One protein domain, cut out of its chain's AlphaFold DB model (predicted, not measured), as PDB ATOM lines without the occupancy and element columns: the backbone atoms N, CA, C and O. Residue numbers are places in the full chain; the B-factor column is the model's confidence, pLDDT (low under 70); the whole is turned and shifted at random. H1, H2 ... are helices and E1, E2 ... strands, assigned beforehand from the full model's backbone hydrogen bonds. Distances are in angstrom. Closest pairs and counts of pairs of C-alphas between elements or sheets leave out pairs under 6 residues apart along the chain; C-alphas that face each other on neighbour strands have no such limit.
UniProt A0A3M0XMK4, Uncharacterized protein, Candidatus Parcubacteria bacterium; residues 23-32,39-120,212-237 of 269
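AT A GLANCE: This is residues 23 to 32, 39 to 120 and 212 to 237 of the 269 residues of an uncharacterized protein of Candidatus Parcubacteria bacterium (UniProt A0A3M0XMK4). A twisted sheet of four strands has one helix, H2, crossing one of its faces, while a shorter helix, H1, sits beside its edge strand E6. A small two-stranded sheet, E2 and E3, lies off toward one end, and residues 110 to 116 stick out as a loop. The printed part has 118 residues, under half of them in named elements, which run E1 E2 H1 H2 E3 E4 E5 E6; the large sheet, E1 - E4 - E5 - E6, is antiparallel, and the class is mixed. It is compact, with a radius of gyration of the C-alphas of 14.1 A and spans of 40 by 28 by 25 A.

HOW THE PARTS SIT: E1, residues 23 to 29, is antiparallel to E4, residues 100 to 109, with N 27 and O 104 at 2.9 A. E5, residues 212 to 219, pairs with E4 through N 103 and O 215, 2.9 A. E5 and E6, residues 225 to 232, form a hairpin, with N 214 and O 231 at 2.9 A. H2, residues 78 to 88, is on this sheet in two layers, helix over one face, at a height of 9.7 A; it lies over E5, only just not over E6, and runs across the strands, at 86 degrees to E5 on the local plane. H1, residues 52 to 58, is at the sheet's level, only just, at a height of 3.7 A; its closest C-alphas to E6 are Val 52 and Thr 229, 5.7 A. H1 and H2 touch at a steep tilt of 54 degrees, opposite ways, closest at the C-alphas of Val 56 and Pro 78, 5.7 A. E2, residues 41 to 43, and E3, residues 92 to 94, are antiparallel, with N 42 and O 93 at 2.9 A. Every O i to N i+4 pair is within hydrogen-bond range in H2, and 2 of 3 in H1.

IN THESE COORDINATES: E1 begins at C-alpha 23 (34.619, 54.231, 38.438), and E6 ends at C-alpha 232 (20.992, 56.691, 40.631). E4 spans 27.9 A, E5 23.2 A, E6 20.7 A with a bend of 52 degrees at residue 228, E1 17.2 A and H2 15.3 A.

THE WHOLE: The printed part has two cuts: between residues 32 and 39, with 6 residues of the chain not printed and C-alphas 32 and 39 14.2 A apart, and between residues 120 and 212, with 91 residues not printed and C-alphas 120 and 212 8.1 A apart. The link from H1 to H2 is long, 19 residues. The pLDDT is under 70 at residues 61 to 66 and 111 to 116.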
ATOM      1  N   LEU A  23      34.672  54.167  36.982       94.31
ATOM      2  CA  LEU A  23      34.619  54.231  38.438       94.31
ATOM      3  C   LEU A  23      35.658  55.238  38.945       94.31
ATOM      4  O   LEU A  23      36.847  55.123  38.636       94.31
ATOM      5  N   ILE A  24      35.210  56.205  39.736       95.00
ATOM      6  CA  ILE A  24      36.073  57.139  40.463       95.00
ATOM      7  C   ILE A  24      36.345  56.601  41.860       95.00
ATOM      8  O   ILE A  24      37.496  56.512  42.279       95.00
ATOM      9  N   ASN A  25      35.281  56.222  42.563       96.94
ATOM     10  CA  ASN A  25      35.349  55.709  43.920       96.94
ATOM     11  C   ASN A  25      34.145  54.803  44.201       96.94
ATOM     12  O   ASN A  25      33.151  54.827  43.477       96.94
ATOM     13  N   PHE A  26      34.206  54.021  45.273       97.75
ATOM     14  CA  PHE A  26      33.044  53.310  45.784       97.75
ATOM     15  C   PHE A  26      33.033  53.317  47.308       97.75
ATOM     16  O   PHE A  26      34.071  53.400  47.964       97.75
ATOM     17  N   ARG A  27      31.839  53.182  47.877       97.62
ATOM     18  CA  ARG A  27      31.651  52.895  49.297       97.62
ATOM     19  C   ARG A  27      30.693  51.735  49.467       97.62
ATOM     20  O   ARG A  27      29.752  51.582  48.692       97.62
ATOM     21  N   GLN A  28      30.920  50.963  50.515       97.50
ATOM     22  CA  GLN A  28      29.985  49.958  50.984       97.50
ATOM     23  C   GLN A  28      29.437  50.392  52.345       97.50
ATOM     24  O   GLN A  28      30.204  50.807  53.216       97.50
ATOM     25  N   SER A  29      28.118  50.334  52.506       95.88
ATOM     26  CA  SER A  29      27.412  50.798  53.705       95.88
ATOM     27  C   SER A  29      26.196  49.922  54.011       95.88
ATOM     28  O   SER A  29      25.921  48.967  53.286       95.88
ATOM     29  N   THR A  30      25.471  50.250  55.083       94.19
ATOM     30  CA  THR A  30      24.160  49.665  55.372       94.19
ATOM     31  C   THR A  30      23.174  50.744  55.806       94.19
ATOM     32  O   THR A  30      23.427  51.550  56.704       94.19
ATOM     33  N   THR A  31      22.003  50.755  55.182       91.62
ATOM     34  CA  THR A  31      20.873  51.602  55.577       91.62
ATOM     35  C   THR A  31      20.095  51.019  56.752       91.62
ATOM     36  O   THR A  31      19.151  51.650  57.221       91.62
ATOM     37  N   ARG A  32      20.508  49.860  57.286       87.94
ATOM     38  CA  ARG A  32      19.771  49.099  58.308       87.94
ATOM     39  C   ARG A  32      20.345  49.181  59.728       87.94
ATOM     40  O   ARG A  32      19.642  48.828  60.668       87.94
ATOM     41  N   GLY A  39      30.243  40.605  57.324       95.38
ATOM     42  CA  GLY A  39      29.944  39.185  57.239       95.38
ATOM     43  C   GLY A  39      30.790  38.468  56.188       95.38
ATOM     44  O   GLY A  39      31.950  38.798  55.957       95.38
ATOM     45  N   GLU A  40      30.191  37.453  55.566       97.12
ATOM     46  CA  GLU A  40      30.818  36.623  54.532       97.12
ATOM     47  C   GLU A  40      31.171  37.432  53.272       97.12
ATOM     48  O   GLU A  40      30.369  38.238  52.795       97.12
ATOM     49  N   ASP A  41      32.354  37.170  52.715       97.69
ATOM     50  CA  ASP A  41      32.805  37.741  51.448       97.69
ATOM     51  C   ASP A  41      32.191  37.024  50.238       97.69
ATOM     52  O   ASP A  41      31.976  35.813  50.245       97.69
ATOM     53  N   PHE A  42      32.003  37.756  49.143       97.94
ATOM     54  CA  PHE A  42      31.655  37.197  47.840       97.94
ATOM     55  C   PHE A  42      32.333  37.976  46.711       97.94
ATOM     56  O   PHE A  42      32.721  39.141  46.866       97.94
ATOM     57  N   LYS A  43      32.495  37.323  45.559       97.81
ATOM     58  CA  LYS A  43      33.121  37.933  44.385       97.81
ATOM     59  C   LYS A  43      32.071  38.490  43.442       97.81
ATOM     60  O   LYS A  43      30.944  37.995  43.377       97.81
ATOM     61  N   LYS A  44      32.434  39.517  42.674       96.38
ATOM     62  CA  LYS A  44      31.492  40.118  41.721       96.38
ATOM     63  C   LYS A  44      31.080  39.161  40.602       96.38
ATOM     64  O   LYS A  44      29.986  39.299  40.068       96.38
ATOM     65  N   GLU A  45      31.922  38.187  40.261       96.56
ATOM     66  CA  GLU A  45      31.633  37.183  39.232       96.56
ATOM     67  C   GLU A  45      30.506  36.223  39.648       96.56
ATOM     68  O   GLU A  45      29.858  35.631  38.786       96.56
ATOM     69  N   ASP A  46      30.231  36.112  40.953       96.44
ATOM     70  CA  ASP A  46      29.178  35.250  41.499       96.44
ATOM     71  C   ASP A  46      27.792  35.922  41.483       96.44
ATOM     72  O   ASP A  46      26.772  35.269  41.742       96.44
ATOM     73  N   LEU A  47      27.736  37.227  41.184       96.75
ATOM     74  CA  LEU A  47      26.515  38.022  41.251       96.75
ATOM     75  C   LEU A  47      25.475  37.602  40.215       96.75
ATOM     76  O   LEU A  47      25.721  37.542  39.010       96.75
ATOM     77  N   ASP A  48      24.252  37.411  40.696       95.19
ATOM     78  CA  ASP A  48      23.081  37.233  39.856       95.19
ATOM     79  C   ASP A  48      22.418  38.574  39.518       95.19
ATOM     80  O   ASP A  48      21.958  39.289  40.407       95.19
ATOM     81  N   PHE A  49      22.335  38.893  38.225       93.50
ATOM     82  CA  PHE A  49      21.666  40.089  37.700       93.50
ATOM     83  C   PHE A  49      20.301  39.783  37.058       93.50
ATOM     84  O   PHE A  49      19.659  40.685  36.524       93.50
ATOM     85  N   SER A  50      19.840  38.529  37.069       86.50
ATOM     86  CA  SER A  50      18.618  38.125  36.356       86.50
ATOM     87  C   SER A  50      17.367  38.889  36.808       86.50
ATOM     88  O   SER A  50      16.516  39.210  35.981       86.50
ATOM     89  N   SER A  51      17.280  39.249  38.091       80.06
ATOM     90  CA  SER A  51      16.155  39.987  38.676       80.06
ATOM     91  C   SER A  51      16.191  41.497  38.438       80.06
ATOM     92  O   SER A  51      15.158  42.154  38.561       80.06
ATOM     93  N   VAL A  52      17.352  42.077  38.111       85.81
ATOM     94  CA  VAL A  52      17.517  43.539  38.153       85.81
ATOM     95  C   VAL A  52      17.102  44.240  36.861       85.81
ATOM     96  O   VAL A  52      16.748  45.414  36.892       85.81
ATOM     97  N   ILE A  53      17.104  43.540  35.722       84.19
ATOM     98  CA  ILE A  53      16.774  44.142  34.416       84.19
ATOM     99  C   ILE A  53      15.359  44.733  34.424       84.19
ATOM    100  O   ILE A  53      15.160  45.859  33.966       84.19
ATOM    101  N   ASP A  54      14.386  43.998  34.968       77.12
ATOM    102  CA  ASP A  54      12.998  44.462  35.060       77.12
ATOM    103  C   ASP A  54      12.867  45.666  36.003       77.12
ATOM    104  O   ASP A  54      12.118  46.594  35.710       77.12
ATOM    105  N   HIS A  55      13.650  45.701  37.085       79.19
ATOM    106  CA  HIS A  55      13.689  46.841  37.996       79.19
ATOM    107  C   HIS A  55      14.297  48.086  37.329       79.19
ATOM    108  O   HIS A  55      13.735  49.175  37.405       79.19
ATOM    109  N   VAL A  56      15.425  47.939  36.628       81.56
ATOM    110  CA  VAL A  56      16.105  49.050  35.940       81.56
ATOM    111  C   VAL A  56      15.204  49.724  34.905       81.56
ATOM    112  O   VAL A  56      15.260  50.942  34.765       81.56
ATOM    113  N   ARG A  57      14.340  48.966  34.216       80.19
ATOM    114  CA  ARG A  57      13.368  49.527  33.258       80.19
ATOM    115  C   ARG A  57      12.469  50.595  33.882       80.19
ATOM    116  O   ARG A  57      12.104  51.539  33.194       80.19
ATOM    117  N   ILE A  58      12.138  50.467  35.167       73.19
ATOM    118  CA  ILE A  58      11.286  51.423  35.895       73.19
ATOM    119  C   ILE A  58      12.028  52.746  36.154       73.19
ATOM    120  O   ILE A  58      11.401  53.798  36.247       73.19
ATOM    121  N   HIS A  59      13.360  52.703  36.227       75.75
ATOM    122  CA  HIS A  59      14.225  53.864  36.448       75.75
ATOM    123  C   HIS A  59      14.784  54.460  35.155       75.75
ATOM    124  O   HIS A  59      15.672  55.307  35.215       75.75
ATOM    125  N   GLN A  60      14.347  54.001  33.981       73.38
ATOM    126  CA  GLN A  60      14.914  54.450  32.716       73.38
ATOM    127  C   GLN A  60      14.054  55.544  32.068       73.38
ATOM    128  O   GLN A  60      12.978  55.263  31.550       73.38
ATOM    129  N   GLY A  61      14.575  56.776  32.016       57.91
ATOM    130  CA  GLY A  61      14.093  57.825  31.106       57.91
ATOM    131  C   GLY A  61      12.659  58.331  31.321       57.91
ATOM    132  O   GLY A  61      12.070  58.844  30.372       57.91
ATOM    133  N   GLY A  62      12.078  58.196  32.518       56.81
ATOM    134  CA  GLY A  62      10.726  58.687  32.816       56.81
ATOM    135  C   GLY A  62      10.711  59.836  33.827       56.81
ATOM    136  O   GLY A  62      11.187  59.664  34.938       56.81
ATOM    137  N   SER A  63      10.104  60.983  33.501       50.91
ATOM    138  CA  SER A  63       9.940  62.120  34.436       50.91
ATOM    139  C   SER A  63       8.720  61.998  35.365       50.91
ATOM    140  O   SER A  63       8.629  62.687  36.374       50.91
ATOM    141  N   LYS A  64       7.776  61.095  35.063       54.16
ATOM    142  CA  LYS A  64       6.422  61.121  35.656       54.16
ATOM    143  C   LYS A  64       6.276  60.467  37.036       54.16
ATOM    144  O   LYS A  64       5.210  60.580  37.644       54.16
ATOM    145  N   VAL A  65       7.294  59.761  37.529       61.09
ATOM    146  CA  VAL A  65       7.254  59.078  38.834       61.09
ATOM    147  C   VAL A  65       8.278  59.718  39.761       61.09
ATOM    148  O   VAL A  65       9.457  59.773  39.424       61.09
ATOM    149  N   ALA A  66       7.827  60.167  40.936       59.38
ATOM    150  CA  ALA A  66       8.703  60.690  41.980       59.38
ATOM    151  C   ALA A  66       9.731  59.623  42.386       59.38
ATOM    152  O   ALA A  66       9.355  58.522  42.804       59.38
ATOM    153  N   GLY A  67      11.018  59.934  42.248       74.00
ATOM    154  CA  GLY A  67      12.088  58.973  42.491       74.00
ATOM    155  C   GLY A  67      13.264  59.118  41.533       74.00
ATOM    156  O   GLY A  67      13.276  59.963  40.643       74.00
ATOM    157  N   SER A  68      14.290  58.304  41.770       84.25
ATOM    158  CA  SER A  68      15.538  58.376  41.018       84.25
ATOM    159  C   SER A  68      15.369  57.874  39.587       84.25
ATOM    160  O   SER A  68      14.711  56.858  39.364       84.25
ATOM    161  N   GLN A  69      15.992  58.551  38.624       87.38
ATOM    162  CA  GLN A  69      15.869  58.251  37.195       87.38
ATOM    163  C   GLN A  69      17.236  58.281  36.521       87.38
ATOM    164  O   GLN A  69      18.005  59.218  36.714       87.38
ATOM    165  N   PHE A  70      17.561  57.267  35.729       89.38
ATOM    166  CA  PHE A  70      18.777  57.241  34.925       89.38
ATOM    167  C   PHE A  70      18.630  58.121  33.690       89.38
ATOM    168  O   PHE A  70      17.566  58.178  33.063       89.38
ATOM    169  N   ASN A  71      19.729  58.767  33.309       87.56
ATOM    170  CA  ASN A  71      19.774  59.602  32.125       87.56
ATOM    171  C   ASN A  71      19.758  58.732  30.863       87.56
ATOM    172  O   ASN A  71      20.760  58.109  30.513       87.56
ATOM    173  N   SER A  72      18.626  58.714  30.155       85.19
ATOM    174  CA  SER A  72      18.447  57.946  28.917       85.19
ATOM    175  C   SER A  72      19.291  58.452  27.746       85.19
ATOM    176  O   SER A  72      19.385  57.789  26.711       85.19
ATOM    177  N   GLU A  73      19.910  59.626  27.869       84.81
ATOM    178  CA  GLU A  73      20.884  60.099  26.893       84.81
ATOM    179  C   GLU A  73      22.219  59.357  27.014       84.81
ATOM    180  O   GLU A  73      22.866  59.119  25.994       84.81
ATOM    181  N   ILE A  74      22.561  58.902  28.220       85.12
ATOM    182  CA  ILE A  74      23.803  58.189  28.541       85.12
ATOM    183  C   ILE A  74      23.553  56.677  28.576       85.12
ATOM    184  O   ILE A  74      24.246  55.901  27.919       85.12
ATOM    185  N   ILE A  75      22.508  56.265  29.294       87.25
ATOM    186  CA  ILE A  75      22.088  54.876  29.478       87.25
ATOM    187  C   ILE A  75      20.931  54.580  28.521       87.25
ATOM    188  O   ILE A  75      19.754  54.799  28.824       87.25
ATOM    189  N   LYS A  76      21.252  54.057  27.336       85.12
ATOM    190  CA  LYS A  76      20.251  53.816  26.286       85.12
ATOM    191  C   LYS A  76      19.380  52.597  26.551       85.12
ATOM    192  O   LYS A  76      18.249  52.544  26.074       85.12
ATOM    193  N   THR A  77      19.886  51.603  27.282       86.62
ATOM    194  CA  THR A  77      19.131  50.375  27.580       86.62
ATOM    195  C   THR A  77      19.398  49.863  28.999       86.62
ATOM    196  O   THR A  77      20.486  50.096  29.532       86.62
ATOM    197  N   PRO A  78      18.470  49.084  29.593       87.12
ATOM    198  CA  PRO A  78      18.691  48.447  30.892       87.12
ATOM    199  C   PRO A  78      19.882  47.490  30.870       87.12
ATOM    200  O   PRO A  78      20.633  47.403  31.836       87.12
ATOM    201  N   GLN A  79      20.063  46.786  29.748       89.88
ATOM    202  CA  GLN A  79      21.159  45.840  29.570       89.88
ATOM    203  C   GLN A  79      22.513  46.554  29.593       89.88
ATOM    204  O   GLN A  79      23.419  46.104  30.283       89.88
ATOM    205  N   GLN A  80      22.618  47.702  28.918       89.56
ATOM    206  CA  GLN A  80      23.830  48.521  28.924       89.56
ATOM    207  C   GLN A  80      24.207  48.958  30.347       89.56
ATOM    208  O   GLN A  80      25.373  48.877  30.713       89.56
ATOM    209  N   LEU A  81      23.232  49.365  31.172       90.25
ATOM    210  CA  LEU A  81      23.485  49.698  32.579       90.25
ATOM    211  C   LEU A  81      23.960  48.487  33.385       90.25
ATOM    212  O   LEU A  81      24.923  48.596  34.138       90.25
ATOM    213  N   VAL A  82      23.300  47.337  33.230       92.06
ATOM    214  CA  VAL A  82      23.698  46.098  33.913       92.06
ATOM    215  C   VAL A  82      25.132  45.714  33.562       92.06
ATOM    216  O   VAL A  82      25.903  45.365  34.454       92.06
ATOM    217  N   ASP A  83      25.503  45.799  32.287       92.44
ATOM    218  CA  ASP A  83      26.851  45.456  31.842       92.44
ATOM    219  C   ASP A  83      27.890  46.455  32.369       92.44
ATOM    220  O   ASP A  83      28.906  46.025  32.912       92.44
ATOM    221  N   SER A  84      27.586  47.758  32.375       92.38
ATOM    222  CA  SER A  84      28.439  48.754  33.038       92.38
ATOM    223  C   SER A  84      28.601  48.485  34.538       92.38
ATOM    224  O   SER A  84      29.706  48.559  35.059       92.38
ATOM    225  N   ILE A  85      27.538  48.118  35.258       94.38
ATOM    226  CA  ILE A  85      27.632  47.838  36.701       94.38
ATOM    227  C   ILE A  85      28.522  46.626  36.985       94.38
ATOM    228  O   ILE A  85      29.320  46.670  37.919       94.38
ATOM    229  N   LYS A  86      28.438  45.557  36.182       94.94
ATOM    230  CA  LYS A  86      29.325  44.385  36.328       94.94
ATOM    231  C   LYS A  86      30.805  44.765  36.238       94.94
ATOM    232  O   LYS A  86      31.644  44.207  36.950       94.94
ATOM    233  N   GLU A  87      31.128  45.713  35.366       94.06
ATOM    234  CA  GLU A  87      32.490  46.218  35.206       94.06
ATOM    235  C   GLU A  87      32.903  47.103  36.388       94.06
ATOM    236  O   GLU A  87      33.990  46.907  36.938       94.06
ATOM    237  N   LEU A  88      32.017  48.010  36.813       95.81
ATOM    238  CA  LEU A  88      32.274  49.019  37.845       95.81
ATOM    239  C   LEU A  88      32.300  48.472  39.279       95.81
ATOM    240  O   LEU A  88      32.926  49.083  40.142       95.81
ATOM    241  N   LEU A  89      31.616  47.363  39.569       97.38
ATOM    242  CA  LEU A  89      31.605  46.799  40.919       97.38
ATOM    243  C   LEU A  89      33.013  46.356  41.360       97.38
ATOM    244  O   LEU A  89      33.780  45.814  40.548       97.38
ATOM    245  N   PRO A  90      33.354  46.540  42.651       96.94
ATOM    246  CA  PRO A  90      34.630  46.086  43.185       96.94
ATOM    247  C   PRO A  90      34.749  44.556  43.073       96.94
ATOM    248  O   PRO A  90      33.742  43.852  43.149       96.94
ATOM    249  N   PRO A  91      35.967  44.010  42.901       97.19
ATOM    250  CA  PRO A  91      36.171  42.572  42.683       97.19
ATOM    251  C   PRO A  91      35.708  41.705  43.864       97.19
ATOM    252  O   PRO A  91      35.306  40.561  43.667       97.19
ATOM    253  N   GLN A  92      35.742  42.256  45.078       97.25
ATOM    254  CA  GLN A  92      35.340  41.590  46.313       97.25
ATOM    255  C   GLN A  92      34.455  42.526  47.137       97.25
ATOM    256  O   GLN A  92      34.753  43.713  47.283       97.25
ATOM    257  N   MET A  93      33.377  41.968  47.674       97.69
ATOM    258  CA  MET A  93      32.410  42.614  48.561       97.69
ATOM    259  C   MET A  93      32.138  41.686  49.743       97.69
ATOM    260  O   MET A  93      32.541  40.526  49.728       97.69
ATOM    261  N   HIS A  94      31.441  42.193  50.752       97.88
ATOM    262  CA  HIS A  94      30.998  41.405  51.902       97.88
ATOM    263  C   HIS A  94      29.515  41.612  52.142       97.88
ATOM    264  O   HIS A  94      28.970  42.659  51.802       97.88
ATOM    265  N   TYR A  95      28.849  40.638  52.740       98.00
ATOM    266  CA  TYR A  95      27.541  40.881  53.325       98.00
ATOM    267  C   TYR A  95      27.677  41.687  54.620       98.00
ATOM    268  O   TYR A  95      28.705  41.645  55.291       98.00
ATOM    269  N   ASP A  96      26.626  42.407  54.976       96.81
ATOM    270  CA  ASP A  96      26.409  42.985  56.288       96.81
ATOM    271  C   ASP A  96      25.689  41.978  57.206       96.81
ATOM    272  O   ASP A  96      25.308  40.875  56.790       96.81
ATOM    273  N   GLN A  97      25.456  42.363  58.459       95.00
ATOM    274  CA  GLN A  97      24.716  41.565  59.443       95.00
ATOM    275  C   GLN A  97      23.257  41.252  59.045       95.00
ATOM    276  O   GLN A  97      22.586  40.464  59.711       95.00
ATOM    277  N   PHE A  98      22.752  41.836  57.955       93.81
ATOM    278  CA  PHE A  98      21.422  41.593  57.396       93.81
ATOM    279  C   PHE A  98      21.471  40.796  56.087       93.81
ATOM    280  O   PHE A  98      20.463  40.724  55.378       93.81
ATOM    281  N   ASN A  99      22.614  40.176  55.772       96.06
ATOM    282  CA  ASN A  99      22.860  39.437  54.534       96.06
ATOM    283  C   ASN A  99      22.687  40.298  53.270       96.06
ATOM    284  O   ASN A  99      22.184  39.822  52.242       96.06
ATOM    285  N   ARG A 100      23.093  41.572  53.337       96.31
ATOM    286  CA  ARG A 100      23.067  42.519  52.215       96.31
ATOM    287  C   ARG A 100      24.424  43.140  51.943       96.31
ATOM    288  O   ARG A 100      25.261  43.218  52.821       96.31
ATOM    289  N   ALA A 101      24.627  43.631  50.733       97.50
ATOM    290  CA  ALA A 101      25.696  44.575  50.449       97.50
ATOM    291  C   ALA A 101      25.092  45.768  49.715       97.50
ATOM    292  O   ALA A 101      24.438  45.595  48.686       97.50
ATOM    293  N   GLU A 102      25.283  46.968  50.252       97.56
ATOM    294  CA  GLU A 102      24.776  48.201  49.654       97.56
ATOM    295  C   GLU A 102      25.977  49.024  49.193       97.56
ATOM    296  O   GLU A 102      26.720  49.593  50.000       97.56
ATOM    297  N   ILE A 103      26.214  49.003  47.879       98.06
ATOM    298  CA  ILE A 103      27.381  49.612  47.246       98.06
ATOM    299  C   ILE A 103      26.947  50.890  46.547       98.06
ATOM    300  O   ILE A 103      26.116  50.838  45.645       98.06
ATOM    301  N   THR A 104      27.548  52.021  46.901       97.88
ATOM    302  CA  THR A 104      27.412  53.255  46.122       97.88
ATOM    303  C   THR A 104      28.687  53.498  45.332       97.88
ATOM    304  O   THR A 104      29.773  53.622  45.902       97.88
ATOM    305  N   LEU A 105      28.540  53.562  44.015       97.75
ATOM    306  CA  LEU A 105      29.583  53.810  43.032       97.75
ATOM    307  C   LEU A 105      29.546  55.287  42.647       97.75
ATOM    308  O   LEU A 105      28.510  55.784  42.215       97.75
ATOM    309  N   GLU A 106      30.668  55.980  42.782       96.62
ATOM    310  CA  GLU A 106      30.876  57.304  42.204       96.62
ATOM    311  C   GLU A 106      31.539  57.133  40.842       96.62
ATOM    312  O   GLU A 106      32.598  56.504  40.734       96.62
ATOM    313  N   VAL A 107      30.918  57.675  39.798       94.06
ATOM    314  CA  VAL A 107      31.360  57.459  38.420       94.06
ATOM    315  C   VAL A 107      31.639  58.768  37.688       94.06
ATOM    316  O   VAL A 107      31.122  59.824  38.035       94.06
ATOM    317  N   ALA A 108      32.453  58.700  36.640       90.31
ATOM    318  CA  ALA A 108      32.637  59.781  35.682       90.31
ATOM    319  C   ALA A 108      32.262  59.301  34.282       90.31
ATOM    320  O   ALA A 108      32.588  58.177  33.905       90.31
ATOM    321  N   VAL A 109      31.615  60.170  33.511       86.75
ATOM    322  CA  VAL A 109      31.295  59.934  32.099       86.75
ATOM    323  C   VAL A 109      32.463  60.463  31.256       86.75
ATOM    324  O   VAL A 109      32.787  61.650  31.321       86.75
ATOM    325  N   GLU A 110      33.164  59.590  30.531       79.12
ATOM    326  CA  GLU A 110      34.354  59.953  29.753       79.12
ATOM    327  C   GLU A 110      34.000  60.638  28.424       79.12
ATOM    328  O   GLU A 110      33.004  60.322  27.771       79.12
ATOM    329  N   GLY A 111      34.874  61.550  27.987       69.69
ATOM    330  CA  GLY A 111      34.763  62.218  26.687       69.69
ATOM    331  C   GLY A 111      33.808  63.411  26.653       69.69
ATOM    332  O   GLY A 111      33.494  63.890  25.566       69.69
ATOM    333  N   GLN A 112      33.359  63.904  27.809       62.94
ATOM    334  CA  GLN A 112      32.475  65.063  27.896       62.94
ATOM    335  C   GLN A 112      32.894  66.047  28.991       62.94
ATOM    336  O   GLN A 112      33.611  65.695  29.931       62.94
ATOM    337  N   ASP A 113      32.460  67.301  28.843       58.94
ATOM    338  CA  ASP A 113      32.667  68.345  29.843       58.94
ATOM    339  C   ASP A 113      31.986  67.933  31.160       58.94
ATOM    340  O   ASP A 113      30.788  67.641  31.200       58.94
ATOM    341  N   ARG A 114      32.768  67.903  32.249       55.88
ATOM    342  CA  ARG A 114      32.331  67.482  33.593       55.88
ATOM    343  C   ARG A 114      31.122  68.264  34.107       55.88
ATOM    344  O   ARG A 114      30.468  67.807  35.039       55.88
ATOM    345  N   SER A 115      30.858  69.435  33.538       53.47
ATOM    346  CA  SER A 115      29.783  70.332  33.954       53.47
ATOM    347  C   SER A 115      28.409  70.021  33.344       53.47
ATOM    348  O   SER A 115      27.448  70.690  33.716       53.47
ATOM    349  N   GLN A 116      28.282  69.051  32.423       56.00
ATOM    350  CA  GLN A 116      27.091  68.982  31.557       56.00
ATOM    351  C   GLN A 116      26.329  67.647  31.516       56.00
ATOM    352  O   GLN A 116      25.204  67.658  31.025       56.00
ATOM    353  N   GLN A 117      26.839  66.512  32.022       74.25
ATOM    354  CA  GLN A 117      26.076  65.249  31.965       74.25
ATOM    355  C   GLN A 117      26.200  64.383  33.228       74.25
ATOM    356  O   GLN A 117      27.252  63.829  33.541       74.25
ATOM    357  N   PHE A 118      25.077  64.263  33.938       88.00
ATOM    358  CA  PHE A 118      24.881  63.397  35.100       88.00
ATOM    359  C   PHE A 118      24.432  61.995  34.675       88.00
ATOM    360  O   PHE A 118      23.620  61.877  33.752       88.00
ATOM    361  N   ILE A 119      24.879  60.940  35.377       89.62
ATOM    362  CA  ILE A 119      24.429  59.559  35.096       89.62
ATOM    363  C   ILE A 119      22.925  59.367  35.315       89.62
ATOM    364  O   ILE A 119      22.292  58.479  34.738       89.62
ATOM    365  N   GLY A 120      22.336  60.230  36.133       90.81
ATOM    366  CA  GLY A 120      20.905  60.316  36.336       90.81
ATOM    367  C   GLY A 120      20.553  61.462  37.263       90.81
ATOM    368  O   GLY A 120      21.357  62.357  37.519       90.81
ATOM    369  N   LEU A 212      26.254  59.306  41.167       95.44
ATOM    370  CA  LEU A 212      26.229  58.156  42.051       95.44
ATOM    371  C   LEU A 212      25.299  57.084  41.486       95.44
ATOM    372  O   LEU A 212      24.208  57.391  41.004       95.44
ATOM    373  N   ILE A 213      25.715  55.827  41.595       95.38
ATOM    374  CA  ILE A 213      24.893  54.648  41.324       95.38
ATOM    375  C   ILE A 213      24.900  53.797  42.585       95.38
ATOM    376  O   ILE A 213      25.962  53.357  43.015       95.38
ATOM    377  N   THR A 214      23.734  53.528  43.160       96.56
ATOM    378  CA  THR A 214      23.617  52.596  44.281       96.56
ATOM    379  C   THR A 214      23.127  51.240  43.788       96.56
ATOM    380  O   THR A 214      22.167  51.149  43.023       96.56
ATOM    381  N   VAL A 215      23.810  50.184  44.225       96.81
ATOM    382  CA  VAL A 215      23.553  48.777  43.914       96.81
ATOM    383  C   VAL A 215      23.268  48.054  45.222       96.81
ATOM    384  O   VAL A 215      24.110  48.027  46.120       96.81
ATOM    385  N   ILE A 216      22.086  47.450  45.328       96.31
ATOM    386  CA  ILE A 216      21.690  46.674  46.504       96.31
ATOM    387  C   ILE A 216      21.745  45.195  46.156       96.31
ATOM    388  O   ILE A 216      21.043  44.721  45.260       96.31
ATOM    389  N   ILE A 217      22.563  44.463  46.897       97.12
ATOM    390  CA  ILE A 217      22.785  43.029  46.757       97.12
ATOM    391  C   ILE A 217      22.233  42.352  48.007       97.12
ATOM    392  O   ILE A 217      22.396  42.861  49.115       97.12
ATOM    393  N   ALA A 218      21.591  41.201  47.850       95.56
ATOM    394  CA  ALA A 218      21.187  40.366  48.972       95.56
ATOM    395  C   ALA A 218      21.496  38.899  48.708       95.56
ATOM    396  O   ALA A 218      21.552  38.449  47.562       95.56
ATOM    397  N   LYS A 219      21.656  38.145  49.791       94.88
ATOM    398  CA  LYS A 219      21.778  36.694  49.730       94.88
ATOM    399  C   LYS A 219      20.410  36.087  49.411       94.88
ATOM    400  O   LYS A 219      19.463  36.236  50.183       94.88
ATOM    401  N   SER A 220      20.288  35.426  48.263       91.31
ATOM    402  CA  SER A 220      19.078  34.670  47.911       91.31
ATOM    403  C   SER A 220      18.850  33.499  48.884       91.31
ATOM    404  O   SER A 220      19.792  33.077  49.560       91.31
ATOM    405  N   PRO A 221      17.647  32.890  48.927       88.25
ATOM    406  CA  PRO A 221      17.409  31.679  49.722       88.25
ATOM    407  C   PRO A 221      18.357  30.516  49.387       88.25
ATOM    408  O   PRO A 221      18.656  29.697  50.249       88.25
ATOM    409  N   ALA A 222      18.864  30.462  48.149       89.81
ATOM    410  CA  ALA A 222      19.860  29.484  47.708       89.81
ATOM    411  C   ALA A 222      21.303  29.843  48.122       89.81
ATOM    412  O   ALA A 222      22.241  29.142  47.755       89.81
ATOM    413  N   GLY A 223      21.507  30.950  48.841       91.56
ATOM    414  CA  GLY A 223      22.815  31.418  49.295       91.56
ATOM    415  C   GLY A 223      23.601  32.247  48.274       91.56
ATOM    416  O   GLY A 223      24.664  32.759  48.612       91.56
ATOM    417  N   LYS A 224      23.090  32.414  47.049       95.12
ATOM    418  CA  LYS A 224      23.760  33.156  45.971       95.12
ATOM    419  C   LYS A 224      23.599  34.677  46.144       95.12
ATOM    420  O   LYS A 224      22.468  35.089  46.429       95.12
ATOM    421  N   PRO A 225      24.647  35.500  45.933       96.88
ATOM    422  CA  PRO A 225      24.518  36.956  45.911       96.88
ATOM    423  C   PRO A 225      23.695  37.394  44.695       96.88
ATOM    424  O   PRO A 225      24.017  37.077  43.550       96.88
ATOM    425  N   THR A 226      22.615  38.128  44.932       95.94
ATOM    426  CA  THR A 226      21.676  38.567  43.894       95.94
ATOM    427  C   THR A 226      21.481  40.070  43.972       95.94
ATOM    428  O   THR A 226      21.202  40.612  45.042       95.94
ATOM    429  N   VAL A 227      21.600  40.749  42.832       95.88
ATOM    430  CA  VAL A 227      21.304  42.176  42.727       95.88
ATOM    431  C   VAL A 227      19.790  42.365  42.785       95.88
ATOM    432  O   VAL A 227      19.049  41.942  41.894       95.88
ATOM    433  N   LEU A 228      19.330  43.006  43.854       91.38
ATOM    434  CA  LEU A 228      17.917  43.290  44.080       91.38
ATOM    435  C   LEU A 228      17.458  44.519  43.302       91.38
ATOM    436  O   LEU A 228      16.378  44.522  42.718       91.38
ATOM    437  N   THR A 229      18.258  45.582  43.340       91.75
ATOM    438  CA  THR A 229      17.887  46.882  42.784       91.75
ATOM    439  C   THR A 229      19.125  47.716  42.484       91.75
ATOM    440  O   THR A 229      20.183  47.536  43.095       91.75
ATOM    441  N   VAL A 230      18.974  48.614  41.514       93.12
ATOM    442  CA  VAL A 230      19.954  49.628  41.138       93.12
ATOM    443  C   VAL A 230      19.194  50.919  40.868       93.12
ATOM    444  O   VAL A 230      18.185  50.901  40.158       93.12
ATOM    445  N   PHE A 231      19.694  52.029  41.400       92.12
ATOM    446  CA  PHE A 231      19.146  53.360  41.165       92.12
ATOM    447  C   PHE A 231      20.253  54.430  41.191       92.12
ATOM    448  O   PHE A 231      21.292  54.220  41.825       92.12
ATOM    449  N   PRO A 232      20.069  55.575  40.510       92.62
ATOM    450  CA  PRO A 232      20.992  56.691  40.631       92.62
ATOM    451  C   PRO A 232      20.773  57.434  41.952       92.62
ATOM    452  O   PRO A 232      19.642  57.584  42.423       92.62
ATOM    453  N   GLY A 233      21.860  57.926  42.537       93.00
ATOM    454  CA  GLY A 233      21.851  58.646  43.807       93.00
ATOM    455  C   GLY A 233      22.542  57.902  44.945       93.00
ATOM    456  O   GLY A 233      23.079  56.803  44.787       93.00
ATOM    457  N   ASP A 234      22.556  58.571  46.095       93.00
ATOM    458  CA  ASP A 234      23.098  58.039  47.342       93.00
ATOM    459  C   ASP A 234      22.222  56.903  47.890       93.00
ATOM    460  O   ASP A 234      21.041  56.799  47.559       93.00
ATOM    461  N   ASN A 235      22.797  56.063  48.740       91.62
ATOM    462  CA  ASN A 235      22.102  54.971  49.389       91.62
ATOM    463  C   ASN A 235      21.055  55.509  50.375       91.62
ATOM    464  O   ASN A 235      21.384  56.187  51.349       91.62
ATOM    465  N   ALA A 236      19.790  55.176  50.128       91.69
ATOM    466  CA  ALA A 236      18.661  55.533  50.976       91.69
ATOM    467  C   ALA A 236      17.949  54.255  51.448       91.69
ATOM    468  O   ALA A 236      17.799  53.318  50.654       91.69
ATOM    469  N   PRO A 237      17.483  54.191  52.713       90.81
ATOM    470  CA  PRO A 237      16.650  53.084  53.161       90.81
ATOM    471  C   PRO A 237      15.378  52.994  52.305       90.81
ATOM    472  O   PRO A 237      14.925  54.006  51.767       90.81
TER     473      PRO A 237